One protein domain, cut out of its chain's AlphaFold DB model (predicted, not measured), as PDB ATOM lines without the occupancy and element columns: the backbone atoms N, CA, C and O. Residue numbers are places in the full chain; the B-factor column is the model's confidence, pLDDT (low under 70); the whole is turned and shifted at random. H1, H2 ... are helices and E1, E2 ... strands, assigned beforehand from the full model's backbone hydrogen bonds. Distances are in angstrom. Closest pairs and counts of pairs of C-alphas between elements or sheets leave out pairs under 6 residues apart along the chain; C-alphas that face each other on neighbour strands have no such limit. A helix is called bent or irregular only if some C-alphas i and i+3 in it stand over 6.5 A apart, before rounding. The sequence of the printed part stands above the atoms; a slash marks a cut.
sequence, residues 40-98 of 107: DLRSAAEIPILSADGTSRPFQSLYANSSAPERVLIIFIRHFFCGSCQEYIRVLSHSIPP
ATOM      1  N   ASP A  40       3.832   4.491  22.531       90.81
ATOM      2  CA  ASP A  40       2.690   5.411  22.625       90.81
ATOM      3  C   ASP A  40       2.756   6.261  23.892       90.81
ATOM      4  O   ASP A  40       2.545   7.469  23.842       90.81
ATOM      5  N   LEU A  41       3.122   5.654  25.027       90.81
ATOM      6  CA  LEU A  41       3.296   6.381  26.287       90.81
ATOM      7  C   LEU A  41       4.447   7.394  26.220       90.81
ATOM      8  O   LEU A  41       4.311   8.498  26.743       90.81
ATOM      9  N   ARG A  42       5.561   7.050  25.557       92.19
ATOM     10  CA  ARG A  42       6.668   7.993  25.317       92.19
ATOM     11  C   ARG A  42       6.254   9.127  24.388       92.19
ATOM     12  O   ARG A  42       6.569  10.273  24.666       92.19
ATOM     13  N   SER A  43       5.506   8.833  23.332       93.81
ATOM     14  CA  SER A  43       4.970   9.866  22.445       93.81
ATOM     15  C   SER A  43       4.001  10.788  23.187       93.81
ATOM     16  O   SER A  43       4.089  12.004  23.049       93.81
ATOM     17  N   ALA A  44       3.125  10.235  24.031       93.12
ATOM     18  CA  ALA A  44       2.190  11.007  24.846       93.12
ATOM     19  C   ALA A  44       2.896  11.909  25.872       93.12
ATOM     20  O   ALA A  44       2.454  13.031  26.113       93.12
ATOM     21  N   ALA A  45       4.006  11.442  26.449       93.44
ATOM     22  CA  ALA A  45       4.836  12.190  27.394       93.44
ATOM     23  C   ALA A  45       5.392  13.502  26.803       93.44
ATOM     24  O   ALA A  45       5.517  14.494  27.523       93.44
ATOM     25  N   GLU A  46       5.672  13.523  25.498       95.88
ATOM     26  CA  GLU A  46       6.221  14.685  24.787       95.88
ATOM     27  C   GLU A  46       5.151  15.651  24.256       95.88
ATOM     28  O   GLU A  46       5.488  16.730  23.766       95.88
ATOM     29  N   ILE A  47       3.858  15.311  24.360       96.25
ATOM     30  CA  ILE A  47       2.780  16.179  23.865       96.25
ATOM     31  C   ILE A  47       2.817  17.520  24.618       96.25
ATOM     32  O   ILE A  47       2.767  17.525  25.854       96.25
ATOM     33  N   PRO A  48       2.876  18.667  23.912       95.81
ATOM     34  CA  PRO A  48       2.841  19.971  24.551       95.81
ATOM     35  C   PRO A  48       1.457  20.245  25.146       95.81
ATOM     36  O   PRO A  48       0.431  20.121  24.478       95.81
ATOM     37  N   ILE A  49       1.441  20.664  26.406       94.62
ATOM     38  CA  ILE A  49       0.268  21.157  27.121       94.62
ATOM     39  C   ILE A  49       0.445  22.640  27.439       94.62
ATOM     40  O   ILE A  49       1.557  23.106  27.687       94.62
ATOM     41  N   LEU A  50      -0.665  23.373  27.453       94.38
ATOM     42  CA  LEU A  50      -0.684  24.797  27.780       94.38
ATOM     43  C   LEU A  50      -1.151  24.997  29.222       94.38
ATOM     44  O   LEU A  50      -2.185  24.458  29.624       94.38
ATOM     45  N   SER A  51      -0.404  25.780  30.000       89.50
ATOM     46  CA  SER A  51      -0.863  26.271  31.302       89.50
ATOM     47  C   SER A  51      -1.751  27.511  31.167       89.50
ATOM     48  O   SER A  51      -1.923  28.069  30.086       89.50
ATOM     49  N   ALA A  52      -2.355  27.934  32.281       89.19
ATOM     50  CA  ALA A  52      -3.287  29.063  32.322       89.19
ATOM     51  C   ALA A  52      -2.673  30.409  31.880       89.19
ATOM     52  O   ALA A  52      -3.398  31.304  31.459       89.19
ATOM     53  N   ASP A  53      -1.351  30.545  31.963       92.88
ATOM     54  CA  ASP A  53      -0.561  31.686  31.482       92.88
ATOM     55  C   ASP A  53      -0.217  31.603  29.980       92.88
ATOM     56  O   ASP A  53       0.420  32.504  29.442       92.88
ATOM     57  N   GLY A  54      -0.626  30.530  29.295       93.44
ATOM     58  CA  GLY A  54      -0.301  30.267  27.893       93.44
ATOM     59  C   GLY A  54       1.076  29.634  27.675       93.44
ATOM     60  O   GLY A  54       1.461  29.413  26.527       93.44
ATOM     61  N   THR A  55       1.817  29.308  28.738       94.19
ATOM     62  CA  THR A  55       3.129  28.662  28.618       94.19
ATOM     63  C   THR A  55       2.974  27.214  28.151       94.19
ATOM     64  O   THR A  55       2.220  26.433  28.732       94.19
ATOM     65  N   SER A  56       3.721  26.840  27.108       95.62
ATOM     66  CA  SER A  56       3.767  25.469  26.590       95.62
ATOM     67  C   SER A  56       4.844  24.651  27.294       95.62
ATOM     68  O   SER A  56       5.989  25.092  27.411       95.62
ATOM     69  N   ARG A  57       4.492  23.451  27.758       93.94
ATOM     70  CA  ARG A  57       5.430  22.493  28.362       93.94
ATOM     71  C   ARG A  57       5.062  21.065  27.960       93.94
ATOM     72  O   ARG A  57       3.882  20.799  27.760       93.94
ATOM     73  N   PRO A  58       6.014  20.122  27.892       95.06
ATOM     74  CA  PRO A  58       5.686  18.727  27.610       95.06
ATOM     75  C   PRO A  58       4.855  18.118  28.750       95.06
ATOM     76  O   PRO A  58       5.055  18.458  29.925       95.06
ATOM     77  N   PHE A  59       3.942  17.204  28.423       94.50
ATOM     78  CA  PHE A  59       3.035  16.556  29.375       94.50
ATOM     79  C   PHE A  59       3.783  15.890  30.540       94.50
ATOM     80  O   PHE A  59       3.383  16.034  31.698       94.50
ATOM     81  N   GLN A  60       4.931  15.266  30.267       93.75
ATOM     82  CA  GLN A  60       5.778  14.647  31.290       93.75
ATOM     83  C   GLN A  60       6.268  15.598  32.378       93.75
ATOM     84  O   GLN A  60       6.538  15.156  33.493       93.75
ATOM     85  N   SER A  61       6.317  16.908  32.114       91.12
ATOM     86  CA  SER A  61       6.698  17.890  33.136       91.12
ATOM     87  C   SER A  61       5.775  17.870  34.364       91.12
ATOM     88  O   SER A  61       6.198  18.272  35.448       91.12
ATOM     89  N   LEU A  62       4.539  17.368  34.221       88.81
ATOM     90  CA  LEU A  62       3.575  17.249  35.317       88.81
ATOM     91  C   LEU A  62       3.911  16.142  36.322       88.81
ATOM     92  O   LEU A  62       3.504  16.253  37.475       88.81
ATOM     93  N   TYR A  63       4.614  15.084  35.904       88.50
ATOM     94  CA  TYR A  63       4.827  13.898  36.744       88.50
ATOM     95  C   TYR A  63       6.275  13.407  36.828       88.50
ATOM     96  O   TYR A  63       6.592  12.639  37.727       88.50
ATOM     97  N   ALA A  64       7.154  13.833  35.921       85.56
ATOM     98  CA  ALA A  64       8.541  13.371  35.834       85.56
ATOM     99  C   ALA A  64       9.567  14.420  36.302       85.56
ATOM    100  O   ALA A  64      10.761  14.268  36.050       85.56
ATOM    101  N   ASN A  65       9.130  15.507  36.947       76.06
ATOM    102  CA  ASN A  65      10.062  16.506  37.464       76.06
ATOM    103  C   ASN A  65      10.731  16.014  38.763       76.06
ATOM    104  O   ASN A  65      10.119  15.300  39.550       76.06
ATOM    105  N   SER A  66      11.989  16.401  39.000       66.88
ATOM    106  CA  SER A  66      12.762  15.963  40.180       66.88
ATOM    107  C   SER A  66      12.149  16.386  41.521       66.88
ATOM    108  O   SER A  66      12.536  15.863  42.562       66.88
ATOM    109  N   SER A  67      11.207  17.329  41.487       69.75
ATOM    110  CA  SER A  67      10.461  17.829  42.643       69.75
ATOM    111  C   SER A  67       9.039  17.253  42.723       69.75
ATOM    112  O   SER A  67       8.248  17.703  43.553       69.75
ATOM    113  N   ALA A  68       8.679  16.303  41.852       66.38
ATOM    114  CA  ALA A  68       7.329  15.775  41.763       66.38
ATOM    115  C   ALA A  68       7.072  14.841  42.949       66.38
ATOM    116  O   ALA A  68       7.975  14.107  43.363       66.38
ATOM    117  N   PRO A  69       5.847  14.832  43.501       69.19
ATOM    118  CA  PRO A  69       5.494  13.850  44.513       69.19
ATOM    119  C   PRO A  69       5.604  12.434  43.934       69.19
ATOM    120  O   PRO A  69       5.345  12.216  42.752       69.19
ATOM    121  N   GLU A  70       5.924  11.455  44.789       75.38
ATOM    122  CA  GLU A  70       6.077  10.033  44.416       75.38
ATOM    123  C   GLU A  70       4.857   9.481  43.653       75.38
ATOM    124  O   GLU A  70       4.971   8.557  42.849       75.38
ATOM    125  N   ARG A  71       3.672  10.054  43.899       78.88
ATOM    126  CA  ARG A  71       2.417   9.687  43.242       78.88
ATOM    127  C   ARG A  71       1.718  10.920  42.699       78.88
ATOM    128  O   ARG A  71       1.465  11.872  43.435       78.88
ATOM    129  N   VAL A  72       1.340  10.850  41.427       82.62
ATOM    130  CA  VAL A  72       0.631  11.914  40.714       82.62
ATOM    131  C   VAL A  72      -0.680  11.358  40.168       82.62
ATOM    132  O   VAL A  72      -0.689  10.339  39.482       82.62
ATOM    133  N   LEU A  73      -1.791  12.033  40.470       85.56
ATOM    134  CA  LEU A  73      -3.104  11.757  39.889       85.56
ATOM    135  C   LEU A  73      -3.427  12.848  38.863       85.56
ATOM    136  O   LEU A  73      -3.579  14.012  39.227       85.56
ATOM    137  N   ILE A  74      -3.543  12.468  37.590       88.31
ATOM    138  CA  ILE A  74      -3.897  13.377  36.492       88.31
ATOM    139  C   ILE A  74      -5.330  13.076  36.059       88.31
ATOM    140  O   ILE A  74      -5.660  11.933  35.749       88.31
ATOM    141  N   ILE A  75      -6.182  14.103  36.037       88.50
ATOM    142  CA  ILE A  75      -7.608  13.973  35.714       88.50
ATOM    143  C   ILE A  75      -7.896  14.753  34.434       88.50
ATOM    144  O   ILE A  75      -7.759  15.974  34.396       88.50
ATOM    145  N   PHE A  76      -8.337  14.049  33.392       89.50
ATOM    146  CA  PHE A  76      -8.760  14.660  32.134       89.50
ATOM    147  C   PHE A  76     -10.247  15.017  32.194       89.50
ATOM    148  O   PHE A  76     -11.104  14.142  32.326       89.50
ATOM    149  N   ILE A  77     -10.565  16.307  32.074       88.69
ATOM    150  CA  ILE A  77     -11.948  16.791  32.024       88.69
ATOM    151  C   ILE A  77     -12.335  17.010  30.564       88.69
ATOM    152  O   ILE A  77     -11.765  17.859  29.884       88.69
ATOM    153  N   ARG A  78     -13.328  16.256  30.080       84.19
ATOM    154  CA  ARG A  78     -13.769  16.319  28.677       84.19
ATOM    155  C   ARG A  78     -14.441  17.644  28.312       84.19
ATOM    156  O   ARG A  78     -14.248  18.142  27.210       84.19
ATOM    157  N   HIS A  79     -15.257  18.187  29.214       84.19
ATOM    158  CA  HIS A  79     -15.995  19.424  28.976       84.19
ATOM    159  C   HIS A  79     -15.890  20.352  30.179       84.19
ATOM    160  O   HIS A  79     -16.393  20.051  31.265       84.19
ATOM    161  N   PHE A  80     -15.292  21.515  29.957       74.31
ATOM    162  CA  PHE A  80     -15.418  22.634  30.875       74.31
ATOM    163  C   PHE A  80     -16.887  23.096  30.869       74.31
ATOM    164  O   PHE A  80     -17.522  23.113  29.816       74.31
ATOM    165  N   PHE A  81     -17.450  23.409  32.040       77.81
ATOM    166  CA  PHE A  81     -18.860  23.812  32.229       77.81
ATOM    167  C   PHE A  81     -19.931  22.714  32.052       77.81
ATOM    168  O   PHE A  81     -21.111  23.018  31.892       77.81
ATOM    169  N   CYS A  82     -19.566  21.431  32.136       89.69
ATOM    170  CA  CYS A  82     -20.546  20.348  32.253       89.69
ATOM    171  C   CYS A  82     -20.866  20.049  33.727       89.69
ATOM    172  O   CYS A  82     -19.959  19.749  34.504       89.69
ATOM    173  N   GLY A  83     -22.152  20.051  34.101       86.56
ATOM    174  CA  GLY A  83     -22.584  19.791  35.483       86.56
ATOM    175  C   GLY A  83     -22.154  18.424  36.026       86.56
ATOM    176  O   GLY A  83     -21.761  18.320  37.182       86.56
ATOM    177  N   SER A  84     -22.126  17.387  35.180       87.44
ATOM    178  CA  SER A  84     -21.636  16.056  35.574       87.44
ATOM    179  C   SER A  84     -20.134  16.064  35.887       87.44
ATOM    180  O   SER A  84     -19.707  15.513  36.898       87.44
ATOM    181  N   CYS A  85     -19.326  16.757  35.076       88.00
ATOM    182  CA  CYS A  85     -17.894  16.905  35.343       88.00
ATOM    183  C   CYS A  85     -17.639  17.715  36.619       88.00
ATOM    184  O   CYS A  85     -16.767  17.359  37.407       88.00
ATOM    185  N   GLN A  86     -18.413  18.779  36.845       87.62
ATOM    186  CA  GLN A  86     -18.315  19.581  38.063       87.62
ATOM    187  C   GLN A  86     -18.640  18.750  39.309       87.62
ATOM    188  O   GLN A  86     -17.885  18.773  40.280       87.62
ATOM    189  N   GLU A  87     -19.734  17.991  39.269       90.62
ATOM    190  CA  GLU A  87     -20.157  17.139  40.378       90.62
ATOM    191  C   GLU A  87     -19.157  16.006  40.641       90.62
ATOM    192  O   GLU A  87     -18.810  15.749  41.792       90.62
ATOM    193  N   TYR A  88     -18.615  15.393  39.583       89.62
ATOM    194  CA  TYR A  88     -17.557  14.389  39.693       89.62
ATOM    195  C   TYR A  88     -16.333  14.929  40.444       89.62
ATOM    196  O   TYR A  88     -15.873  14.304  41.400       89.62
ATOM    197  N   ILE A  89     -15.839  16.114  40.064       88.50
ATOM    198  CA  ILE A  89     -14.700  16.744  40.744       88.50
ATOM    199  C   ILE A  89     -15.055  17.095  42.190       88.50
ATOM    200  O   ILE A  89     -14.258  16.830  43.085       88.50
ATOM    201  N   ARG A  90     -16.262  17.613  42.454       87.94
ATOM    202  CA  ARG A  90     -16.719  17.942  43.814       87.94
ATOM    203  C   ARG A  90     -16.691  16.723  44.736       87.94
ATOM    204  O   ARG A  90     -16.174  16.810  45.850       87.94
ATOM    205  N   VAL A  91     -17.237  15.595  44.282       90.94
ATOM    206  CA  VAL A  91     -17.250  14.337  45.044       90.94
ATOM    207  C   VAL A  91     -15.830  13.806  45.231       90.94
ATOM    208  O   VAL A  91     -15.458  13.428  46.341       90.94
ATOM    209  N   LEU A  92     -15.013  13.821  44.177       88.69
ATOM    210  CA  LEU A  92     -13.635  13.341  44.239       88.69
ATOM    211  C   LEU A  92     -12.788  14.145  45.235       88.69
ATOM    212  O   LEU A  92     -12.102  13.552  46.063       88.69
ATOM    213  N   SER A  93     -12.873  15.477  45.203       87.06
ATOM    214  CA  SER A  93     -12.152  16.360  46.129       87.06
ATOM    215  C   SER A  93     -12.594  16.194  47.583       87.06
ATOM    216  O   SER A  93     -11.806  16.442  48.490       87.06
ATOM    217  N   HIS A  94     -13.837  15.774  47.824       88.69
ATOM    218  CA  HIS A  94     -14.301  15.453  49.172       88.69
ATOM    219  C   HIS A  94     -13.705  14.135  49.684       88.69
ATOM    220  O   HIS A  94     -13.303  14.047  50.842       88.69
ATOM    221  N   SER A  95     -13.611  13.123  48.818       87.75
ATOM    222  CA  SER A  95     -13.045  11.809  49.151       87.75
ATOM    223  C   SER A  95     -11.516  11.814  49.255       87.75
ATOM    224  O   SER A  95     -10.947  10.991  49.969       87.75
ATOM    225  N   ILE A  96     -10.847  12.725  48.544       85.06
ATOM    226  CA  ILE A  96      -9.391  12.900  48.549       85.06
ATOM    227  C   ILE A  96      -9.093  14.362  48.918       85.06
ATOM    228  O   ILE A  96      -8.805  15.178  48.036       85.06
ATOM    229  N   PRO A  97      -9.210  14.732  50.207       79.00
ATOM    230  CA  PRO A  97      -8.979  16.105  50.625       79.00
ATOM    231  C   PRO A  97      -7.500  16.481  50.436       79.00
ATOM    232  O   PRO A  97      -6.629  15.625  50.601       79.00
ATOM    233  N   PRO A  98      -7.175  17.761  50.177       74.69
ATOM    234  CA  PRO A  98      -5.790  18.211  50.016       74.69
ATOM    235  C   PRO A  98      -4.874  17.861  51.196       74.69
ATOM    236  O   PRO A  98      -3.688  17.642  51.001       74.69
TER     237      PRO A  98
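This is residues 40 to 98 of the 107 residues of an uncharacterized protein of Lasallia pustulata (UniProt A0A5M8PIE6). Two separate parts are joined by a long open stretch: at one end a small cluster made of the two-strand hairpin E1 and E2 with the short helices H1 and H2, at the other the lone helix H3. The link, residues 63 to 82, has no named element, and H3 touches no helix. The printed part has 59 residues with three named helices and two named strands, in the order H1, E1, E2, H2, H3, and the two-strand sheet is antiparallel. The class is mixed, helices and strands, with under half of the residues in named elements. The whole is loose, with a radius of gyration of the C-alphas of 13.8 A and spans of 31 by 26 by 25 A.

H1, residues 40 to 45, only just touches H2, residues 59 to 62, with 3 pairs of C-alphas within 8 A; the closest are those of Ala 45 and Gln 60, 4.7 A apart. E1, residues 48 to 50, and E2, residues 56 to 58, form an antiparallel hairpin at 138 degrees, with N 49 and O 57 at 2.8 A, within hydrogen-bond range. H3, residues 83 to 95, is apart from H1, H2, E1 and E2. Every O i to N i+4 pair is within hydrogen-bond range in H1 and H3; H2 is too short for such a pair.

H1 begins at C-alpha 40 (2.690, 5.411, 22.625) and is 8.6 A long. E1 measures 6.8 A and E2 7.1 A. H2 is neither bent nor irregular, but only just: C-alphas 59 and 62 are 6.0 A apart. H3 is 18.5 A long and ends at C-alpha 95 (-13.045, 11.809, 49.151).

The C-alphas of Ser 66 and Gly 83, the two farthest apart, are 35.9 A apart. The printed part has no cut; the link from H2 to H3 is long. Residues 66 to 69 have pLDDT under 70.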